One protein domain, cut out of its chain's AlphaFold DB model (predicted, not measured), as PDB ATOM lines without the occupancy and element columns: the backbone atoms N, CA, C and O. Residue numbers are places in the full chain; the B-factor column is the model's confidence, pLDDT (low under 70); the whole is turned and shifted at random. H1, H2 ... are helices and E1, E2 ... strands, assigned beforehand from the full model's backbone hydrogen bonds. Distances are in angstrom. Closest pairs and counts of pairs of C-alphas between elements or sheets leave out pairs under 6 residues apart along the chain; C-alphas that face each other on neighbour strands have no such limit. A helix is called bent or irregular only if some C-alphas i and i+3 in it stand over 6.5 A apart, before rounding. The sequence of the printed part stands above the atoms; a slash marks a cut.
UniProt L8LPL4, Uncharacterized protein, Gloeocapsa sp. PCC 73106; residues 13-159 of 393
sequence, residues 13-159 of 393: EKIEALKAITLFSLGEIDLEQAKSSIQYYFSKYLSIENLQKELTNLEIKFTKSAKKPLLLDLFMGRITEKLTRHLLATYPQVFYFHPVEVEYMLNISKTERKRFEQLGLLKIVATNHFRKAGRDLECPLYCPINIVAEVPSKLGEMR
ATOM      1  N   GLU A  13     -33.786   9.188  82.433       93.69
ATOM      2  CA  GLU A  13     -33.590  10.029  83.622       93.69
ATOM      3  C   GLU A  13     -34.605  11.176  83.691       93.69
ATOM      4  O   GLU A  13     -35.152  11.459  84.754       93.69
ATOM      5  N   LYS A  14     -34.897  11.828  82.554       94.12
ATOM      6  CA  LYS A  14     -35.938  12.864  82.469       94.12
ATOM      7  C   LYS A  14     -37.301  12.298  82.857       94.12
ATOM      8  O   LYS A  14     -38.036  12.952  83.594       94.12
ATOM      9  N   ILE A  15     -37.638  11.121  82.337       94.81
ATOM     10  CA  ILE A  15     -38.936  10.482  82.554       94.81
ATOM     11  C   ILE A  15     -39.119  10.117  84.029       94.81
ATOM     12  O   ILE A  15     -40.112  10.520  84.633       94.81
ATOM     13  N   GLU A  16     -38.150   9.421  84.624       95.94
ATOM     14  CA  GLU A  16     -38.209   9.024  86.035       95.94
ATOM     15  C   GLU A  16     -38.201  10.243  86.964       95.94
ATOM     16  O   GLU A  16     -38.956  10.293  87.939       95.94
ATOM     17  N   ALA A  17     -37.428  11.279  86.627       96.38
ATOM     18  CA  ALA A  17     -37.439  12.515  87.394       96.38
ATOM     19  C   ALA A  17     -38.806  13.217  87.336       96.38
ATOM     20  O   ALA A  17     -39.328  13.635  88.370       96.38
ATOM     21  N   LEU A  18     -39.429  13.298  86.155       96.00
ATOM     22  CA  LEU A  18     -40.762  13.885  85.988       96.00
ATOM     23  C   LEU A  18     -41.854  13.070  86.689       96.00
ATOM     24  O   LEU A  18     -42.781  13.643  87.266       96.00
ATOM     25  N   LYS A  19     -41.735  11.741  86.684       96.88
ATOM     26  CA  LYS A  19     -42.608  10.844  87.445       96.88
ATOM     27  C   LYS A  19     -42.513  11.136  88.943       96.88
ATOM     28  O   LYS A  19     -43.547  11.352  89.567       96.88
ATOM     29  N   ALA A  20     -41.304  11.218  89.499       97.00
ATOM     30  CA  ALA A  20     -41.098  11.548  90.910       97.00
ATOM     31  C   ALA A  20     -41.653  12.940  91.266       97.00
ATOM     32  O   ALA A  20     -42.378  13.077  92.246       97.00
ATOM     33  N   ILE A  21     -41.406  13.955  90.428       96.50
ATOM     34  CA  ILE A  21     -41.994  15.301  90.584       96.50
ATOM     35  C   ILE A  21     -43.523  15.228  90.629       96.50
ATOM     36  O   ILE A  21     -44.159  15.876  91.461       96.50
ATOM     37  N   THR A  22     -44.118  14.435  89.737       96.38
ATOM     38  CA  THR A  22     -45.571  14.280  89.659       96.38
ATOM     39  C   THR A  22     -46.119  13.606  90.911       96.38
ATOM     40  O   THR A  22     -47.057  14.132  91.505       96.38
ATOM     41  N   LEU A  23     -45.513  12.504  91.359       97.00
ATOM     42  CA  LEU A  23     -45.916  11.796  92.579       97.00
ATOM     43  C   LEU A  23     -45.789  12.686  93.823       97.00
ATOM     44  O   LEU A  23     -46.726  12.754  94.614       97.00
ATOM     45  N   PHE A  24     -44.701  13.451  93.946       97.44
ATOM     46  CA  PHE A  24     -44.543  14.436  95.020       97.44
ATOM     47  C   PHE A  24     -45.644  15.503  94.971       97.44
ATOM     48  O   PHE A  24     -46.261  15.813  95.980       97.44
ATOM     49  N   SER A  25     -45.975  16.028  93.785       96.62
ATOM     50  CA  SER A  25     -47.052  17.022  93.633       96.62
ATOM     51  C   SER A  25     -48.447  16.506  94.016       96.62
ATOM     52  O   SER A  25     -49.374  17.302  94.212       96.62
ATOM     53  N   LEU A  26     -48.608  15.183  94.075       95.94
ATOM     54  CA  LEU A  26     -49.827  14.488  94.473       95.94
ATOM     55  C   LEU A  26     -49.810  14.063  95.951       95.94
ATOM     56  O   LEU A  26     -50.856  13.660  96.444       95.94
ATOM     57  N   GLY A  27     -48.677  14.206  96.649       95.69
ATOM     58  CA  GLY A  27     -48.501  13.754  98.033       95.69
ATOM     59  C   GLY A  27     -48.274  12.244  98.170       95.69
ATOM     60  O   GLY A  27     -48.404  11.700  99.261       95.69
ATOM     61  N   GLU A  28     -47.951  11.551  97.073       96.56
ATOM     62  CA  GLU A  28     -47.748  10.091  97.048       96.56
ATOM     63  C   GLU A  28     -46.347   9.676  97.525       96.56
ATOM     64  O   GLU A  28     -46.129   8.535  97.926       96.56
ATOM     65  N   ILE A  29     -45.382  10.597  97.456       97.31
ATOM     66  CA  ILE A  29     -44.018  10.432  97.973       97.31
ATOM     67  C   ILE A  29     -43.593  11.703  98.701       97.31
ATOM     68  O   ILE A  29     -44.071  12.793  98.378       97.31
ATOM     69  N   ASP A  30     -42.679  11.574  99.660       97.25
ATOM     70  CA  ASP A  30     -42.168  12.722 100.405       97.25
ATOM     71  C   ASP A  30     -41.096  13.510  99.624       97.25
ATOM     72  O   ASP A  30     -40.618  13.111  98.554       97.25
ATOM     73  N   LEU A  31     -40.722  14.678 100.160       95.81
ATOM     74  CA  LEU A  31     -39.720  15.531  99.527       95.81
ATOM     75  C   LEU A  31     -38.348  14.855  99.472       95.81
ATOM     76  O   LEU A  31     -37.659  15.019  98.473       95.81
ATOM     77  N   GLU A  32     -37.939  14.107 100.495       96.00
ATOM     78  CA  GLU A  32     -36.610  13.482 100.530       96.00
ATOM     79  C   GLU A  32     -36.471  12.414  99.435       96.00
ATOM     80  O   GLU A  32     -35.439  12.348  98.766       96.00
ATOM     81  N   GLN A  33     -37.541  11.668  99.155       96.19
ATOM     82  CA  GLN A  33     -37.622  10.717  98.046       96.19
ATOM     83  C   GLN A  33     -37.579  11.407  96.671       96.19
ATOM     84  O   GLN A  33     -36.986  10.878  95.728       96.19
ATOM     85  N   ALA A  34     -38.183  12.591  96.536       96.56
ATOM     86  CA  ALA A  34     -38.275  13.309  95.261       96.56
ATOM     87  C   ALA A  34     -37.126  14.301  95.002       96.56
ATOM     88  O   ALA A  34     -36.925  14.729  93.863       96.56
ATOM     89  N   LYS A  35     -36.369  14.685  96.036       95.25
ATOM     90  CA  LYS A  35     -35.437  15.824  96.040       95.25
ATOM     91  C   LYS A  35     -34.429  15.789  94.901       95.25
ATOM     92  O   LYS A  35     -34.327  16.757  94.147       95.25
ATOM     93  N   SER A  36     -33.726  14.668  94.747       95.50
ATOM     94  CA  SER A  36     -32.702  14.493  93.710       95.50
ATOM     95  C   SER A  36     -33.295  14.594  92.304       95.50
ATOM     96  O   SER A  36     -32.716  15.240  91.433       95.50
ATOM     97  N   SER A  37     -34.486  14.025  92.096       96.19
ATOM     98  CA  SER A  37     -35.222  14.088  90.830       96.19
ATOM     99  C   SER A  37     -35.691  15.504  90.499       96.19
ATOM    100  O   SER A  37     -35.494  15.971  89.377       96.19
ATOM    101  N   ILE A  38     -36.261  16.215  91.478       94.75
ATOM    102  CA  ILE A  38     -36.683  17.613  91.333       94.75
ATOM    103  C   ILE A  38     -35.473  18.490  90.984       94.75
ATOM    104  O   ILE A  38     -35.507  19.238  90.002       94.75
ATOM    105  N   GLN A  39     -34.383  18.364  91.747       95.12
ATOM    106  CA  GLN A  39     -33.166  19.147  91.546       95.12
ATOM    107  C   GLN A  39     -32.549  18.873  90.169       95.12
ATOM    108  O   GLN A  39     -32.261  19.819  89.430       95.12
ATOM    109  N   TYR A  40     -32.412  17.599  89.783       95.56
ATOM    110  CA  TYR A  40     -31.953  17.204  88.450       95.56
ATOM    111  C   TYR A  40     -32.807  17.858  87.362       95.56
ATOM    112  O   TYR A  40     -32.283  18.561  86.493       95.56
ATOM    113  N   TYR A  41     -34.126  17.685  87.432       94.69
ATOM    114  CA  TYR A  41     -35.022  18.140  86.379       94.69
ATOM    115  C   TYR A  41     -35.002  19.661  86.231       94.69
ATOM    116  O   TYR A  41     -34.849  20.177  85.125       94.69
ATOM    117  N   PHE A  42     -35.109  20.402  87.333       94.44
ATOM    118  CA  PHE A  42     -35.127  21.863  87.278       94.44
ATOM    119  C   PHE A  42     -33.774  22.430  86.844       94.44
ATOM    120  O   PHE A  42     -33.730  23.379  86.057       94.44
ATOM    121  N   SER A  43     -32.663  21.814  87.265       94.31
ATOM    122  CA  SER A  43     -31.327  22.219  86.812       94.31
ATOM    123  C   SER A  43     -31.158  22.093  85.295       94.31
ATOM    124  O   SER A  43     -30.464  22.911  84.689       94.31
ATOM    125  N   LYS A  44     -31.834  21.128  84.661       94.06
ATOM    126  CA  LYS A  44     -31.679  20.816  83.236       94.06
ATOM    127  C   LYS A  44     -32.733  21.478  82.350       94.06
ATOM    128  O   LYS A  44     -32.381  22.000  81.298       94.06
ATOM    129  N   TYR A  45     -33.993  21.513  82.784       92.50
ATOM    130  CA  TYR A  45     -35.131  21.860  81.920       92.50
ATOM    131  C   TYR A  45     -35.827  23.177  82.273       92.50
ATOM    132  O   TYR A  45     -36.443  23.782  81.400       92.50
ATOM    133  N   LEU A  46     -35.720  23.666  83.514       91.56
ATOM    134  CA  LEU A  46     -36.310  24.953  83.889       91.56
ATOM    135  C   LEU A  46     -35.321  26.086  83.589       91.56
ATOM    136  O   LEU A  46     -34.171  26.025  84.023       91.56
ATOM    137  N   SER A  47     -35.720  27.101  82.820       94.12
ATOM    138  CA  SER A  47     -34.818  28.203  82.454       94.12
ATOM    139  C   SER A  47     -34.506  29.115  83.650       94.12
ATOM    140  O   SER A  47     -35.211  29.097  84.663       94.12
ATOM    141  N   ILE A  48     -33.439  29.916  83.546       95.25
ATOM    142  CA  ILE A  48     -33.095  30.898  84.588       95.25
ATOM    143  C   ILE A  48     -34.219  31.928  84.720       95.25
ATOM    144  O   ILE A  48     -34.594  32.264  85.838       95.25
ATOM    145  N   GLU A  49     -34.798  32.379  83.608       94.81
ATOM    146  CA  GLU A  49     -35.885  33.362  83.602       94.81
ATOM    147  C   GLU A  49     -37.120  32.826  84.331       94.81
ATOM    148  O   GLU A  49     -37.698  33.525  85.165       94.81
ATOM    149  N   ASN A  50     -37.489  31.565  84.077       94.12
ATOM    150  CA  ASN A  50     -38.609  30.926  84.766       94.12
ATOM    151  C   ASN A  50     -38.322  30.778  86.268       94.12
ATOM    152  O   ASN A  50     -39.181  31.105  87.081       94.12
ATOM    153  N   LEU A  51     -37.109  30.366  86.657       93.69
ATOM    154  CA  LEU A  51     -36.709  30.301  88.071       93.69
ATOM    155  C   LEU A  51     -36.781  31.674  88.756       93.69
ATOM    156  O   LEU A  51     -37.326  31.787  89.849       93.69
ATOM    157  N   GLN A  52     -36.267  32.728  88.119       95.00
ATOM    158  CA  GLN A  52     -36.310  34.092  88.654       95.00
ATOM    159  C   GLN A  52     -37.746  34.599  88.815       95.00
ATOM    160  O   GLN A  52     -38.067  35.237  89.822       95.00
ATOM    161  N   LYS A  53     -38.621  34.301  87.847       95.25
ATOM    162  CA  LYS A  53     -40.046  34.636  87.911       95.25
ATOM    163  C   LYS A  53     -40.714  33.972  89.113       95.25
ATOM    164  O   LYS A  53     -41.365  34.658  89.894       95.25
ATOM    165  N   GLU A  54     -40.495  32.674  89.309       94.81
ATOM    166  CA  GLU A  54     -41.088  31.951  90.437       94.81
ATOM    167  C   GLU A  54     -40.523  32.395  91.791       94.81
ATOM    168  O   GLU A  54     -41.280  32.594  92.736       94.81
ATOM    169  N   LEU A  55     -39.215  32.646  91.897       94.81
ATOM    170  CA  LEU A  55     -38.616  33.201  93.118       94.81
ATOM    171  C   LEU A  55     -39.188  34.583  93.469       94.81
ATOM    172  O   LEU A  55     -39.393  34.878  94.645       94.81
ATOM    173  N   THR A  56     -39.480  35.404  92.457       95.31
ATOM    174  CA  THR A  56     -40.134  36.708  92.640       95.31
ATOM    175  C   THR A  56     -41.568  36.537  93.141       95.31
ATOM    176  O   THR A  56     -41.957  37.217  94.087       95.31
ATOM    177  N   ASN A  57     -42.332  35.597  92.570       93.81
ATOM    178  CA  ASN A  57     -43.692  35.272  93.020       93.81
ATOM    179  C   ASN A  57     -43.731  34.762  94.471       93.81
ATOM    180  O   ASN A  57     -44.737  34.924  95.155       93.81
ATOM    181  N   LEU A  58     -42.642  34.145  94.937       93.56
ATOM    182  CA  LEU A  58     -42.462  33.672  96.313       93.56
ATOM    183  C   LEU A  58     -41.861  34.732  97.253       93.56
ATOM    184  O   LEU A  58     -41.511  34.403  98.386       93.56
ATOM    185  N   GLU A  59     -41.699  35.975  96.789       96.00
ATOM    186  CA  GLU A  59     -41.123  37.099  97.542       96.00
ATOM    187  C   GLU A  59     -39.690  36.844  98.059       96.00
ATOM    188  O   GLU A  59     -39.238  37.419  99.053       96.00
ATOM    189  N   ILE A  60     -38.925  35.992  97.366       94.44
ATOM    190  CA  ILE A  60     -37.538  35.679  97.724       94.44
ATOM    191  C   ILE A  60     -36.608  36.702  97.074       94.44
ATOM    192  O   ILE A  60     -36.617  36.899  95.860       94.44
ATOM    193  N   LYS A  61     -35.753  37.341  97.878       94.62
ATOM    194  CA  LYS A  61     -34.762  38.305  97.381       94.62
ATOM    195  C   LYS A  61     -33.580  37.582  96.731       94.62
ATOM    196  O   LYS A  61     -32.935  36.754  97.366       94.62
ATOM    197  N   PHE A  62     -33.252  37.953  95.496       95.62
ATOM    198  CA  PHE A  62     -32.062  37.494  94.775       95.62
ATOM    199  C   PHE A  62     -31.522  38.608  93.865       95.62
ATOM    200  O   PHE A  62     -32.215  39.580  93.562       95.62
ATOM    201  N   THR A  63     -30.272  38.482  93.418       94.38
ATOM    202  CA  THR A  63     -29.691  39.390  92.420       94.38
ATOM    203  C   THR A  63     -29.992  38.874  91.015       94.38
ATOM    204  O   THR A  63     -29.847  37.685  90.743       94.38
ATOM    205  N   LYS A  64     -30.372  39.751  90.076       91.00
ATOM    206  CA  LYS A  64     -30.654  39.346  88.680       91.00
ATOM    207  C   LYS A  64     -29.458  38.667  87.990       91.00
ATOM    208  O   LYS A  64     -29.653  37.904  87.052       91.00
ATOM    209  N   SER A  65     -28.242  38.923  88.473       93.81
ATOM    210  CA  SER A  65     -26.988  38.309  88.020       93.81
ATOM    211  C   SER A  65     -26.655  36.973  88.702       93.81
ATOM    212  O   SER A  65     -25.584  36.416  88.455       93.81
ATOM    213  N   ALA A  66     -27.508  36.466  89.597       94.62
ATOM    214  CA  ALA A  66     -27.281  35.201  90.282       94.62
ATOM    215  C   ALA A  66     -27.266  34.026  89.291       94.62
ATOM    216  O   ALA A  66     -28.101  33.925  88.390       94.62
ATOM    217  N   LYS A  67     -26.310  33.111  89.479       96.06
ATOM    218  CA  LYS A  67     -26.170  31.909  88.648       96.06
ATOM    219  C   LYS A  67     -27.267  30.890  88.971       96.06
ATOM    220  O   LYS A  67     -27.724  30.800  90.110       96.06
ATOM    221  N   LYS A  68     -27.615  30.055  87.984       94.56
ATOM    222  CA  LYS A  68     -28.660  29.020  88.094       94.56
ATOM    223  C   LYS A  68     -28.553  28.119  89.338       94.56
ATOM    224  O   LYS A  68     -29.593  27.917  89.953       94.56
ATOM    225  N   PRO A  69     -27.369  27.615  89.750       96.25
ATOM    226  CA  PRO A  69     -27.272  26.759  90.936       96.25
ATOM    227  C   PRO A  69     -27.745  27.458  92.217       96.25
ATOM    228  O   PRO A  69     -28.572  26.912  92.932       96.25
ATOM    229  N   LEU A  70     -27.328  28.711  92.436       95.94
ATOM    230  CA  LEU A  70     -27.749  29.496  93.601       95.94
ATOM    231  C   LEU A  70     -29.263  29.756  93.597       95.94
ATOM    232  O   LEU A  70     -29.916  29.651  94.629       95.94
ATOM    233  N   LEU A  71     -29.826  30.089  92.432       96.19
ATOM    234  CA  LEU A  71     -31.273  30.283  92.288       96.19
ATOM    235  C   LEU A  71     -32.042  28.988  92.569       96.19
ATOM    236  O   LEU A  71     -33.091  29.026  93.207       96.19
ATOM    237  N   LEU A  72     -31.515  27.849  92.116       95.00
ATOM    238  CA  LEU A  72     -32.113  26.544  92.359       95.00
ATOM    239  C   LEU A  72     -32.072  26.181  93.846       95.00
ATOM    240  O   LEU A  72     -33.090  25.743  94.361       95.00
ATOM    241  N   ASP A  73     -30.963  26.418  94.545       95.94
ATOM    242  CA  ASP A  73     -30.857  26.149  95.986       95.94
ATOM    243  C   ASP A  73     -31.877  26.970  96.791       95.94
ATOM    244  O   ASP A  73     -32.585  26.433  97.647       95.94
ATOM    245  N   LEU A  74     -32.024  28.260  96.459       95.88
ATOM    246  CA  LEU A  74     -33.052  29.125  97.050       95.88
ATOM    247  C   LEU A  74     -34.468  28.608  96.761       95.88
ATOM    248  O   LEU A  74     -35.326  28.628  97.645       95.88
ATOM    249  N   PHE A  75     -34.708  28.133  95.536       95.19
ATOM    250  CA  PHE A  75     -36.000  27.596  95.120       95.19
ATOM    251  C   PHE A  75     -36.340  26.287  95.838       95.19
ATOM    252  O   PHE A  75     -37.441  26.127  96.364       95.19
ATOM    253  N   MET A  76     -35.373  25.372  95.922       95.19
ATOM    254  CA  MET A  76     -35.511  24.083  96.597       95.19
ATOM    255  C   MET A  76     -35.812  24.247  98.088       95.19
ATOM    256  O   MET A  76     -36.547  23.440  98.645       95.19
ATOM    257  N   GLY A  77     -35.342  25.324  98.726       94.19
ATOM    258  CA  GLY A  77     -35.694  25.648 100.113       94.19
ATOM    259  C   GLY A  77     -37.175  25.986 100.347       94.19
ATOM    260  O   GLY A  77     -37.602  26.057 101.498       94.19
ATOM    261  N   ARG A  78     -37.967  26.210  99.287       95.06
ATOM    262  CA  ARG A  78     -39.400  26.560  99.357       95.06
ATOM    263  C   ARG A  78     -40.311  25.596  98.599       95.06
ATOM    264  O   ARG A  78     -41.506  25.866  98.468       95.06
ATOM    265  N   ILE A  79     -39.771  24.496  98.082       95.25
ATOM    266  CA  ILE A  79     -40.561  23.549  97.306       95.25
ATOM    267  C   ILE A  79     -41.630  22.889  98.185       95.25
ATOM    268  O   ILE A  79     -41.368  22.427  99.291       95.25
ATOM    269  N   THR A  80     -42.860  22.869  97.684       96.06
ATOM    270  CA  THR A  80     -44.008  22.205  98.313       96.06
ATOM    271  C   THR A  80     -44.800  21.461  97.246       96.06
ATOM    272  O   THR A  80     -44.651  21.736  96.051       96.06
ATOM    273  N   GLU A  81     -45.683  20.551  97.653       95.38
ATOM    274  CA  GLU A  81     -46.575  19.829  96.734       95.38
ATOM    275  C   GLU A  81     -47.444  20.805  95.927       95.38
ATOM    276  O   GLU A  81     -47.538  20.714  94.701       95.38
ATOM    277  N   LYS A  82     -48.012  21.813  96.609       95.19
ATOM    278  CA  LYS A  82     -48.854  22.855  96.004       95.19
ATOM    279  C   LYS A  82     -48.085  23.678  94.973       95.19
ATOM    280  O   LYS A  82     -48.601  23.913  93.881       95.19
ATOM    281  N   LEU A  83     -46.861  24.098  95.304       93.81
ATOM    282  CA  LEU A  83     -46.008  24.828  94.367       93.81
ATOM    283  C   LEU A  83     -45.644  23.947  93.168       93.81
ATOM    284  O   LEU A  83     -45.776  24.378  92.030       93.81
ATOM    285  N   THR A  84     -45.273  22.689  93.398       93.25
ATOM    286  CA  THR A  84     -44.927  21.749  92.320       93.25
ATOM    287  C   THR A  84     -46.101  21.535  91.368       93.25
ATOM    288  O   THR A  84     -45.939  21.614  90.152       93.25
ATOM    289  N   ARG A  85     -47.314  21.359  91.903       92.88
ATOM    290  CA  ARG A  85     -48.539  21.242  91.103       92.88
ATOM    291  C   ARG A  85     -48.809  22.503  90.277       92.88
ATOM    292  O   ARG A  85     -49.192  22.398  89.114       92.88
ATOM    293  N   HIS A  86     -48.575  23.685  90.852       92.81
ATOM    294  CA  HIS A  86     -48.670  24.951  90.127       92.81
ATOM    295  C   HIS A  86     -47.683  25.016  88.951       92.81
ATOM    296  O   HIS A  86     -48.079  25.402  87.851       92.81
ATOM    297  N   LEU A  87     -46.433  24.579  89.136       92.50
ATOM    298  CA  LEU A  87     -45.427  24.557  88.066       92.50
ATOM    299  C   LEU A  87     -45.807  23.606  86.927       92.50
ATOM    300  O   LEU A  87     -45.716  23.994  85.761       92.50
ATOM    301  N   LEU A  88     -46.275  22.394  87.256       91.62
ATOM    302  CA  LEU A  88     -46.727  21.409  86.264       91.62
ATOM    303  C   LEU A  88     -47.854  21.967  85.383       91.62
ATOM    304  O   LEU A  88     -47.894  21.687  84.188       91.62
ATOM    305  N   ALA A  89     -48.753  22.773  85.955       88.88
ATOM    306  CA  ALA A  89     -49.832  23.421  85.212       88.88
ATOM    307  C   ALA A  89     -49.365  24.655  84.416       88.88
ATOM    308  O   ALA A  89     -49.866  24.899  83.321       88.88
ATOM    309  N   THR A  90     -48.417  25.425  84.955       89.75
ATOM    310  CA  THR A  90     -47.995  26.727  84.404       89.75
ATOM    311  C   THR A  90     -46.992  26.600  83.261       89.75
ATOM    312  O   THR A  90     -46.990  27.436  82.358       89.75
ATOM    313  N   TYR A  91     -46.174  25.541  83.249       88.62
ATOM    314  CA  TYR A  91     -45.137  25.332  82.230       88.62
ATOM    315  C   TYR A  91     -45.312  24.018  81.434       88.62
ATOM    316  O   TYR A  91     -44.438  23.145  81.499       88.62
ATOM    317  N   PRO A  92     -46.396  23.860  80.640       81.81
ATOM    318  CA  PRO A  92     -46.646  22.674  79.812       81.81
ATOM    319  C   PRO A  92     -45.474  22.246  78.927       81.81
ATOM    320  O   PRO A  92     -45.112  21.077  78.874       81.81
ATOM    321  N   GLN A  93     -44.829  23.206  78.270       82.25
ATOM    322  CA  GLN A  93     -43.696  22.991  77.373       82.25
ATOM    323  C   GLN A  93     -42.453  22.430  78.077       82.25
ATOM    324  O   GLN A  93     -41.584  21.859  77.422       82.25
ATOM    325  N   VAL A  94     -42.358  22.612  79.398       87.38
ATOM    326  CA  VAL A  94     -41.246  22.112  80.214       87.38
ATOM    327  C   VAL A  94     -41.591  20.746  80.786       87.38
ATOM    328  O   VAL A  94     -40.759  19.848  80.735       87.38
ATOM    329  N   PHE A  95     -42.805  20.594  81.321       92.19
ATOM    330  CA  PHE A  95     -43.159  19.445  82.148       92.19
ATOM    331  C   PHE A  95     -44.006  18.387  81.455       92.19
ATOM    332  O   PHE A  95     -44.178  17.327  82.035       92.19
ATOM    333  N   TYR A  96     -44.567  18.614  80.269       94.38
ATOM    334  CA  TYR A  96     -45.438  17.610  79.653       94.38
ATOM    335  C   TYR A  96     -44.650  16.497  78.975       94.38
ATOM    336  O   TYR A  96     -43.539  16.694  78.478       94.38
ATOM    337  N   PHE A  97     -45.270  15.320  78.929       95.25
ATOM    338  CA  PHE A  97     -44.704  14.179  78.237       95.25
ATOM    339  C   PHE A  97     -44.871  14.320  76.725       95.25
ATOM    340  O   PHE A  97     -45.953  14.630  76.221       95.25
ATOM    341  N   HIS A  98     -43.795  14.032  76.003       94.38
ATOM    342  CA  HIS A  98     -43.790  13.782  74.569       94.38
ATOM    343  C   HIS A  98     -44.391  12.389  74.274       94.38
ATOM    344  O   HIS A  98     -44.319  11.506  75.132       94.38
ATOM    345  N   PRO A  99     -44.934  12.114  73.068       95.62
ATOM    346  CA  PRO A  99     -45.565  10.831  72.750       95.62
ATOM    347  C   PRO A  99     -44.719   9.599  73.076       95.62
ATOM    348  O   PRO A  99     -45.231   8.624  73.609       95.62
ATOM    349  N   VAL A 100     -43.418   9.665  72.796       94.56
ATOM    350  CA  VAL A 100     -42.477   8.566  73.065       94.56
ATOM    351  C   VAL A 100     -42.298   8.334  74.571       94.56
ATOM    352  O   VAL A 100     -42.162   7.200  75.018       94.56
ATOM    353  N   GLU A 101     -42.344   9.398  75.374       95.38
ATOM    354  CA  GLU A 101     -42.246   9.297  76.832       95.38
ATOM    355  C   GLU A 101     -43.528   8.694  77.422       95.38
ATOM    356  O   GLU A 101     -43.453   7.901  78.353       95.38
ATOM    357  N   VAL A 102     -44.697   8.995  76.842       96.56
ATOM    358  CA  VAL A 102     -45.969   8.338  77.194       96.56
ATOM    359  C   VAL A 102     -45.962   6.856  76.831       96.56
ATOM    360  O   VAL A 102     -46.392   6.030  77.633       96.56
ATOM    361  N   GLU A 103     -45.470   6.518  75.636       96.75
ATOM    362  CA  GLU A 103     -45.319   5.132  75.170       96.75
ATOM    363  C   GLU A 103     -44.460   4.316  76.150       96.75
ATOM    364  O   GLU A 103     -44.862   3.226  76.559       96.75
ATOM    365  N   TYR A 104     -43.342   4.893  76.604       95.75
ATOM    366  CA  TYR A 104     -42.487   4.306  77.636       95.75
ATOM    367  C   TYR A 104     -43.199   4.206  78.995       95.75
ATOM    368  O   TYR A 104     -43.292   3.118  79.561       95.75
ATOM    369  N   MET A 105     -43.754   5.313  79.500       96.19
ATOM    370  CA  MET A 105     -44.358   5.388  80.837       96.19
ATOM    371  C   MET A 105     -45.537   4.442  81.035       96.19
ATOM    372  O   MET A 105     -45.701   3.871  82.112       96.19
ATOM    373  N   LEU A 106     -46.369   4.279  80.009       96.06
ATOM    374  CA  LEU A 106     -47.545   3.413  80.065       96.06
ATOM    375  C   LEU A 106     -47.264   1.997  79.548       96.06
ATOM    376  O   LEU A 106     -48.164   1.157  79.581       96.06
ATOM    377  N   ASN A 107     -46.048   1.731  79.055       96.25
ATOM    378  CA  ASN A 107     -45.689   0.497  78.361       96.25
ATOM    379  C   ASN A 107     -46.719   0.142  77.267       96.25
ATOM    380  O   ASN A 107     -47.352  -0.924  77.271       96.25
ATOM    381  N   ILE A 108     -46.937   1.095  76.358       96.31
ATOM    382  CA  ILE A 108     -47.852   0.975  75.219       96.31
ATOM    383  C   ILE A 108     -47.112   1.221  73.912       96.31
ATOM    384  O   ILE A 108     -46.185   2.023  73.830       96.31
ATOM    385  N   SER A 109     -47.562   0.567  72.846       96.31
ATOM    386  CA  SER A 109     -47.039   0.839  71.510       96.31
ATOM    387  C   SER A 109     -47.506   2.199  70.977       96.31
ATOM    388  O   SER A 109     -48.596   2.680  71.294       96.31
ATOM    389  N   LYS A 110     -46.748   2.766  70.031       96.44
ATOM    390  CA  LYS A 110     -47.162   3.938  69.237       96.44
ATOM    391  C   LYS A 110     -48.556   3.791  68.621       96.44
ATOM    392  O   LYS A 110     -49.304   4.762  68.517       96.44
ATOM    393  N   THR A 111     -48.908   2.580  68.191       96.19
ATOM    394  CA  THR A 111     -50.219   2.279  67.601       96.19
ATOM    395  C   THR A 111     -51.327   2.308  68.649       96.19
ATOM    396  O   THR A 111     -52.388   2.869  68.379       96.19
ATOM    397  N   GLU A 112     -51.106   1.729  69.832       96.00
ATOM    398  CA  GLU A 112     -52.058   1.811  70.948       96.00
ATOM    399  C   GLU A 112     -52.261   3.257  71.391       96.00
ATOM    400  O   GLU A 112     -53.404   3.697  71.461       96.00
ATOM    401  N   ARG A 113     -51.174   4.015  71.580       97.25
ATOM    402  CA  ARG A 113     -51.220   5.436  71.948       97.25
ATOM    403  C   ARG A 113     -52.114   6.237  70.991       97.25
ATOM    404  O   ARG A 113     -53.105   6.825  71.415       97.25
ATOM    405  N   LYS A 114     -51.855   6.137  69.680       96.75
ATOM    406  CA  LYS A 114     -52.674   6.789  68.641       96.75
ATOM    407  C   LYS A 114     -54.142   6.362  68.667       96.75
ATOM    408  O   LYS A 114     -55.020   7.180  68.415       96.75
ATOM    409  N   ARG A 115     -54.434   5.086  68.936       95.88
ATOM    410  CA  ARG A 115     -55.822   4.609  69.044       95.88
ATOM    411  C   ARG A 115     -56.510   5.159  70.287       95.88
ATOM    412  O   ARG A 115     -57.674   5.533  70.208       95.88
ATOM    413  N   PHE A 116     -55.806   5.231  71.411       96.62
ATOM    414  CA  PHE A 116     -56.336   5.844  72.623       96.62
ATOM    415  C   PHE A 116     -56.595   7.342  72.439       96.62
ATOM    416  O   PHE A 116     -57.635   7.813  72.884       96.62
ATOM    417  N   GLU A 117     -55.732   8.070  71.725       95.88
ATOM    418  CA  GLU A 117     -55.985   9.467  71.327       95.88
ATOM    419  C   GLU A 117     -57.243   9.604  70.467       95.88
ATOM    420  O   GLU A 117     -58.108  10.422  70.766       95.88
ATOM    421  N   GLN A 118     -57.382   8.776  69.426       95.25
ATOM    422  CA  GLN A 118     -58.543   8.805  68.526       95.25
ATOM    423  C   GLN A 118     -59.868   8.539  69.249       95.25
ATOM    424  O   GLN A 118     -60.909   9.035  68.829       95.25
ATOM    425  N   LEU A 119     -59.830   7.753  70.325       93.25
ATOM    426  CA  LEU A 119     -60.988   7.462  71.167       93.25
ATOM    427  C   LEU A 119     -61.166   8.457  72.323       93.25
ATOM    428  O   LEU A 119     -62.082   8.288  73.122       93.25
ATOM    429  N   GLY A 120     -60.295   9.464  72.446       94.38
ATOM    430  CA  GLY A 120     -60.321  10.436  73.541       94.38
ATOM    431  C   GLY A 120     -59.931   9.866  74.910       94.38
ATOM    432  O   GLY A 120     -60.145  10.520  75.925       94.38
ATOM    433  N   LEU A 121     -59.361   8.658  74.954       93.75
ATOM    434  CA  LEU A 121     -58.935   7.984  76.186       93.75
ATOM    435  C   LEU A 121     -57.572   8.492  76.679       93.75
ATOM    436  O   LEU A 121     -57.304   8.488  77.876       93.75
ATOM    437  N   LEU A 122     -56.719   8.953  75.758       95.50
ATOM    438  CA  LEU A 122     -55.537   9.754  76.071       95.50
ATOM    439  C   LEU A 122     -55.803  11.204  75.678       95.50
ATOM    440  O   LEU A 122     -55.925  11.526  74.495       95.50
ATOM    441  N   LYS A 123     -55.894  12.082  76.679       93.75
ATOM    442  CA  LYS A 123     -56.164  13.506  76.471       93.75
ATOM    443  C   LYS A 123     -54.890  14.243  76.065       93.75
ATOM    444  O   LYS A 123     -53.934  14.307  76.837       93.75
ATOM    445  N   ILE A 124     -54.920  14.847  74.881       94.44
ATOM    446  CA  ILE A 124     -53.908  15.805  74.427       94.44
ATOM    447  C   ILE A 124     -54.193  17.139  75.121       94.44
ATOM    448  O   ILE A 124     -55.326  17.622  75.089       94.44
ATOM    449  N   VAL A 125     -53.189  17.709  75.787       92.69
ATOM    450  CA  VAL A 125     -53.357  18.938  76.586       92.69
ATOM    451  C   VAL A 125     -52.687  20.143  75.925       92.69
ATOM    452  O   VAL A 125     -53.144  21.266  76.103       92.69
ATOM    453  N   ALA A 126     -51.649  19.913  75.122       90.81
ATOM    454  CA  ALA A 126     -51.017  20.931  74.289       90.81
ATOM    455  C   ALA A 126     -50.442  20.295  73.015       90.81
ATOM    456  O   ALA A 126     -50.307  19.074  72.942       90.81
ATOM    457  N   THR A 127     -50.071  21.122  72.040       92.62
ATOM    458  CA  THR A 127     -49.421  20.685  70.799       92.62
ATOM    459  C   THR A 127     -48.210  21.568  70.532       92.62
ATOM    460  O   THR A 127     -48.314  22.791  70.541       92.62
ATOM    461  N   ASN A 128     -47.058  20.948  70.289       90.12
ATOM    462  CA  ASN A 128     -45.873  21.642  69.798       90.12
ATOM    463  C   ASN A 128     -45.885  21.658  68.270       90.12
ATOM    464  O   ASN A 128     -45.996  20.603  67.644       90.12
ATOM    465  N   HIS A 129     -45.709  22.838  67.683       91.38
ATOM    466  CA  HIS A 129     -45.604  23.027  66.239       91.38
ATOM    467  C   HIS A 129     -44.139  23.235  65.851       91.38
ATOM    468  O   HIS A 129     -43.423  23.995  66.506       91.38
ATOM    469  N   PHE A 130     -43.679  22.562  64.800       89.81
ATOM    470  CA  PHE A 130     -42.329  22.744  64.268       89.81
ATOM    471  C   PHE A 130     -42.276  22.417  62.775       89.81
ATOM    472  O   PHE A 130     -43.031  21.582  62.284       89.81
ATOM    473  N   ARG A 131     -41.350  23.052  62.051       90.19
ATOM    474  CA  ARG A 131     -41.172  22.845  60.609       90.19
ATOM    475  C   ARG A 131     -40.006  21.895  60.343       90.19
ATOM    476  O   ARG A 131     -38.918  22.087  60.879       90.19
ATOM    477  N   LYS A 132     -40.215  20.868  59.514       87.94
ATOM    478  CA  LYS A 132     -39.176  19.906  59.109       87.94
ATOM    479  C   LYS A 132     -39.338  19.529  57.639       87.94
ATOM    480  O   LYS A 132     -40.412  19.092  57.237       87.94
ATOM    481  N   ALA A 133     -38.261  19.664  56.858       89.56
ATOM    482  CA  ALA A 133     -38.237  19.349  55.423       89.56
ATOM    483  C   ALA A 133     -39.392  20.021  54.647       89.56
ATOM    484  O   ALA A 133     -40.178  19.363  53.969       89.56
ATOM    485  N   GLY A 134     -39.557  21.333  54.847       90.25
ATOM    486  CA  GLY A 134     -40.600  22.133  54.198       90.25
ATOM    487  C   GLY A 134     -42.023  21.931  54.732       90.25
ATOM    488  O   GLY A 134     -42.892  22.718  54.372       90.25
ATOM    489  N   ARG A 135     -42.266  20.951  55.615       89.50
ATOM    490  CA  ARG A 135     -43.596  20.621  56.157       89.50
ATOM    491  C   ARG A 135     -43.767  21.112  57.589       89.50
ATOM    492  O   ARG A 135     -42.854  20.951  58.403       89.50
ATOM    493  N   ASP A 136     -44.949  21.629  57.899       93.06
ATOM    494  CA  ASP A 136     -45.359  21.932  59.268       93.06
ATOM    495  C   ASP A 136     -45.855  20.653  59.945       93.06
ATOM    496  O   ASP A 136     -46.675  19.909  59.401       93.06
ATOM    497  N   LEU A 137     -45.295  20.361  61.115       90.38
ATOM    498  CA  LEU A 137     -45.584  19.171  61.896       90.38
ATOM    499  C   LEU A 137     -46.097  19.560  63.277       90.38
ATOM    500  O   LEU A 137     -45.662  20.540  63.882       90.38
ATOM    501  N   GLU A 138     -46.992  18.722  63.782       93.31
ATOM    502  CA  GLU A 138     -47.610  18.859  65.092       93.31
ATOM    503  C   GLU A 138     -47.238  17.669  65.969       93.31
ATOM    504  O   GLU A 138     -47.302  16.511  65.538       93.31
ATOM    505  N   CYS A 139     -46.851  17.945  67.212       91.88
ATOM    506  CA  CYS A 139     -46.558  16.923  68.201       91.88
ATOM    507  C   CYS A 139     -47.412  17.108  69.463       91.88
ATOM    508  O   CYS A 139     -47.259  18.121  70.151       91.88
ATOM    509  N   PRO A 140     -48.292  16.145  69.790       95.00
ATOM    510  CA  PRO A 140     -49.160  16.249  70.953       95.00
ATOM    511  C   PRO A 140     -48.383  16.051  72.258       95.00
ATOM    512  O   PRO A 140     -47.509  15.192  72.346       95.00
ATOM    513  N   LEU A 141     -48.751  16.813  73.282       94.94
ATOM    514  CA  LEU A 141     -48.182  16.775  74.624       94.94
ATOM    515  C   LEU A 141     -49.228  16.345  75.657       94.94
ATOM    516  O   LEU A 141     -50.407  16.716  75.569       94.94
ATOM    517  N   TYR A 142     -48.775  15.605  76.669       95.69
ATOM    518  CA  TYR A 142     -49.643  14.978  77.668       95.69
ATOM    519  C   TYR A 142     -49.309  15.443  79.083       95.69
ATOM    520  O   TYR A 142     -48.144  15.508  79.476       95.69
ATOM    521  N   CYS A 143     -50.354  15.723  79.863       94.50
ATOM    522  CA  CYS A 143     -50.218  16.133  81.257       94.50
ATOM    523  C   CYS A 143     -49.604  15.001  82.105       94.50
ATOM    524  O   CYS A 143     -50.143  13.889  82.098       94.50
ATOM    525  N   PRO A 144     -48.540  15.267  82.884       94.94
ATOM    526  CA  PRO A 144     -47.902  14.258  83.725       94.94
ATOM    527  C   PRO A 144     -48.838  13.633  84.748       94.94
ATOM    528  O   PRO A 144     -48.794  12.426  84.938       94.94
ATOM    529  N   ILE A 145     -49.731  14.425  85.351       93.00
ATOM    530  CA  ILE A 145     -50.704  13.932  86.337       93.00
ATOM    531  C   ILE A 145     -51.578  12.839  85.710       93.00
ATOM    532  O   ILE A 145     -51.706  11.751  86.268       93.00
ATOM    533  N   ASN A 146     -52.097  13.082  84.504       93.00
ATOM    534  CA  ASN A 146     -52.926  12.108  83.801       93.00
ATOM    535  C   ASN A 146     -52.132  10.832  83.482       93.00
ATOM    536  O   ASN A 146     -52.625   9.730  83.701       93.00
ATOM    537  N   ILE A 147     -50.902  10.969  82.977       96.50
ATOM    538  CA  ILE A 147     -50.078   9.829  82.546       96.50
ATOM    539  C   ILE A 147     -49.553   9.004  83.729       96.50
ATOM    540  O   ILE A 147     -49.477   7.785  83.624       96.50
ATOM    541  N   VAL A 148     -49.196   9.641  84.845       95.44
ATOM    542  CA  VAL A 148     -48.584   8.970  86.002       95.44
ATOM    543  C   VAL A 148     -49.635   8.397  86.951       95.44
ATOM    544  O   VAL A 148     -49.425   7.308  87.472       95.44
ATOM    545  N   ALA A 149     -50.749   9.100  87.176       91.25
ATOM    546  CA  ALA A 149     -51.719   8.724  88.206       91.25
ATOM    547  C   ALA A 149     -53.031   8.161  87.638       91.25
ATOM    548  O   ALA A 149     -53.534   7.148  88.120       91.25
ATOM    549  N   GLU A 150     -53.599   8.783  86.601       92.12
ATOM    550  CA  GLU A 150     -54.961   8.445  86.161       92.12
ATOM    551  C   GLU A 150     -55.016   7.298  85.148       92.12
ATOM    552  O   GLU A 150     -55.839   6.393  85.268       92.12
ATOM    553  N   VAL A 151     -54.173   7.341  84.117       94.69
ATOM    554  CA  VAL A 151     -54.222   6.390  82.997       94.69
ATOM    555  C   VAL A 151     -53.779   4.973  83.386       94.69
ATOM    556  O   VAL A 151     -54.434   4.032  82.931       94.69
ATOM    557  N   PRO A 152     -52.739   4.759  84.220       95.12
ATOM    558  CA  PRO A 152     -52.280   3.408  84.543       95.12
ATOM    559  C   PRO A 152     -53.375   2.511  85.136       95.12
ATOM    560  O   PRO A 152     -53.464   1.341  84.772       95.12
ATOM    561  N   SER A 153     -54.258   3.066  85.974       93.94
ATOM    562  CA  SER A 153     -55.372   2.316  86.575       93.94
ATOM    563  C   SER A 153     -56.468   1.943  85.567       93.94
ATOM    564  O   SER A 153     -57.119   0.913  85.720       93.94
ATOM    565  N   LYS A 154     -56.636   2.728  84.497       95.69
ATOM    566  CA  LYS A 154     -57.655   2.525  83.449       95.69
ATOM    567  C   LYS A 154     -57.144   1.736  82.244       95.69
ATOM    568  O   LYS A 154     -57.925   1.366  81.368       95.69
ATOM    569  N   LEU A 155     -55.841   1.455  82.174       95.50
ATOM    570  CA  LEU A 155     -55.212   0.889  80.981       95.50
ATOM    571  C   LEU A 155     -55.801  -0.476  80.582       95.50
ATOM    572  O   LEU A 155     -55.947  -0.765  79.391       95.50
ATOM    573  N   GLY A 156     -56.177  -1.301  81.566       96.25
ATOM    574  CA  GLY A 156     -56.855  -2.578  81.331       96.25
ATOM    575  C   GLY A 156     -58.212  -2.405  80.642       96.25
ATOM    576  O   GLY A 156     -58.467  -3.036  79.617       96.25
ATOM    577  N   GLU A 157     -59.050  -1.498  81.145       96.19
ATOM    578  CA  GLU A 157     -60.361  -1.176  80.565       96.19
ATOM    579  C   GLU A 157     -60.226  -0.594  79.153       96.19
ATOM    580  O   GLU A 157     -60.923  -1.012  78.226       96.19
ATOM    581  N   MET A 158     -59.266   0.316  78.957       96.38
ATOM    582  CA  MET A 158     -58.973   0.916  77.655       96.38
ATOM    583  C   MET A 158     -58.580  -0.141  76.613       96.38
ATOM    584  O   MET A 158     -59.040  -0.096  75.467       96.38
ATOM    585  N   ARG A 159     -57.754  -1.124  76.996       96.75
ATOM    586  CA  ARG A 159     -57.373  -2.246  76.121       96.75
ATOM    587  C   ARG A 159     -58.559  -3.158  75.807       96.75
ATOM    588  O   ARG A 159     -58.713  -3.553  74.649       96.75
TER     589      ARG A 159
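Overview. This is residues 13 to 159 of the 393 residues of an uncharacterized protein of Gloeocapsa sp. PCC 73106 (UniProt L8LPL4). Two helical lobes stand end to end, and from between them the E1-E2 hairpin reaches out as an arm whose residues 131 to 136 stick out free. The larger lobe holds H1 to H6, with H2 and H5 packed on H1 and with H4 and then H3 at its far end; the smaller lobe holds H7, H8 and the kinked H9, whose first part packs on H1. The 147 printed residues include nine named helices and two named strands, in the order H1 to H8, E1, E2, H9; the sheet E1 - E2 is antiparallel and the class is mostly helix. The whole is compact, with a radius of gyration of the C-alphas of 16.9 A, and flat, spanning 50 by 42 by 23 A.

Along the chain. H1, residues 13 to 26, begins at C-alpha (-33.590, 10.029, 83.622) and is 20.0 A long. H2, residues 31 to 45, measures 19.3 A and is irregular, C-alphas 33 and 36 being 7.6 A apart. H3 is residues 48 to 57, H4 68 to 76, H5 81 to 90, H6 92 to 95, H7 99 to 105 and H8 110 to 118. E1, residues 126 to 132, is 19.3 A long, and E2, residues 135 to 141, 19.4 A. H9, residues 144 to 159, measures 20.5 A and ends at C-alpha (-57.373, -2.246, 76.121); it is irregular, C-alphas 153 and 156 being 7.3 A apart, with a kink of 71 degrees near residue 153.

Arrangement. H1 is the hub. It touches H2 at a steep tilt of 52 degrees, opposite ways, the closest C-alphas being those of Ala 17 and Ser 37, 4.4 A apart. With residues 21 to 26 alone it touches H5, closest at the C-alphas of Ser 25 and Glu 81, 4.2 A. H2, with residues 39 to 43 alone, touches H4 (closest C-alphas Ser 43 and Leu 72, 7.1 A). H3 touches H4, closest at the C-alphas of Ile 48 and Lys 68, 6.0 A. H6 is close to H1 but not clearly touching, the C-alphas of Leu 18 and Phe 95 being 7.2 A apart. H9, with residues 144 to 149 alone, touches H1 about perpendicular at 85 degrees; their closest C-alphas, Thr 22 and Ile 145, are 6.1 A apart. H7 touches H8, closest at the C-alphas of Glu 103 and Lys 110, 6.3 A. The hairpin E1 and E2 has N 128 and O 139 within hydrogen-bond range at 2.8 A. Every O i to N i+4 pair is within hydrogen-bond range in H1, H3, H4, H5, H7 and H8, against 9 of 11 in H2 and 6 of 12 in H9; H6 is too short for such a pair.

Size, cuts and confidence. The two C-alphas farthest apart, those of Thr 63 and Arg 159, are 52.6 A apart. The printed part has no cut and no long link. The mean pLDDT of the printed part is 94.3, and no printed residue is under 70.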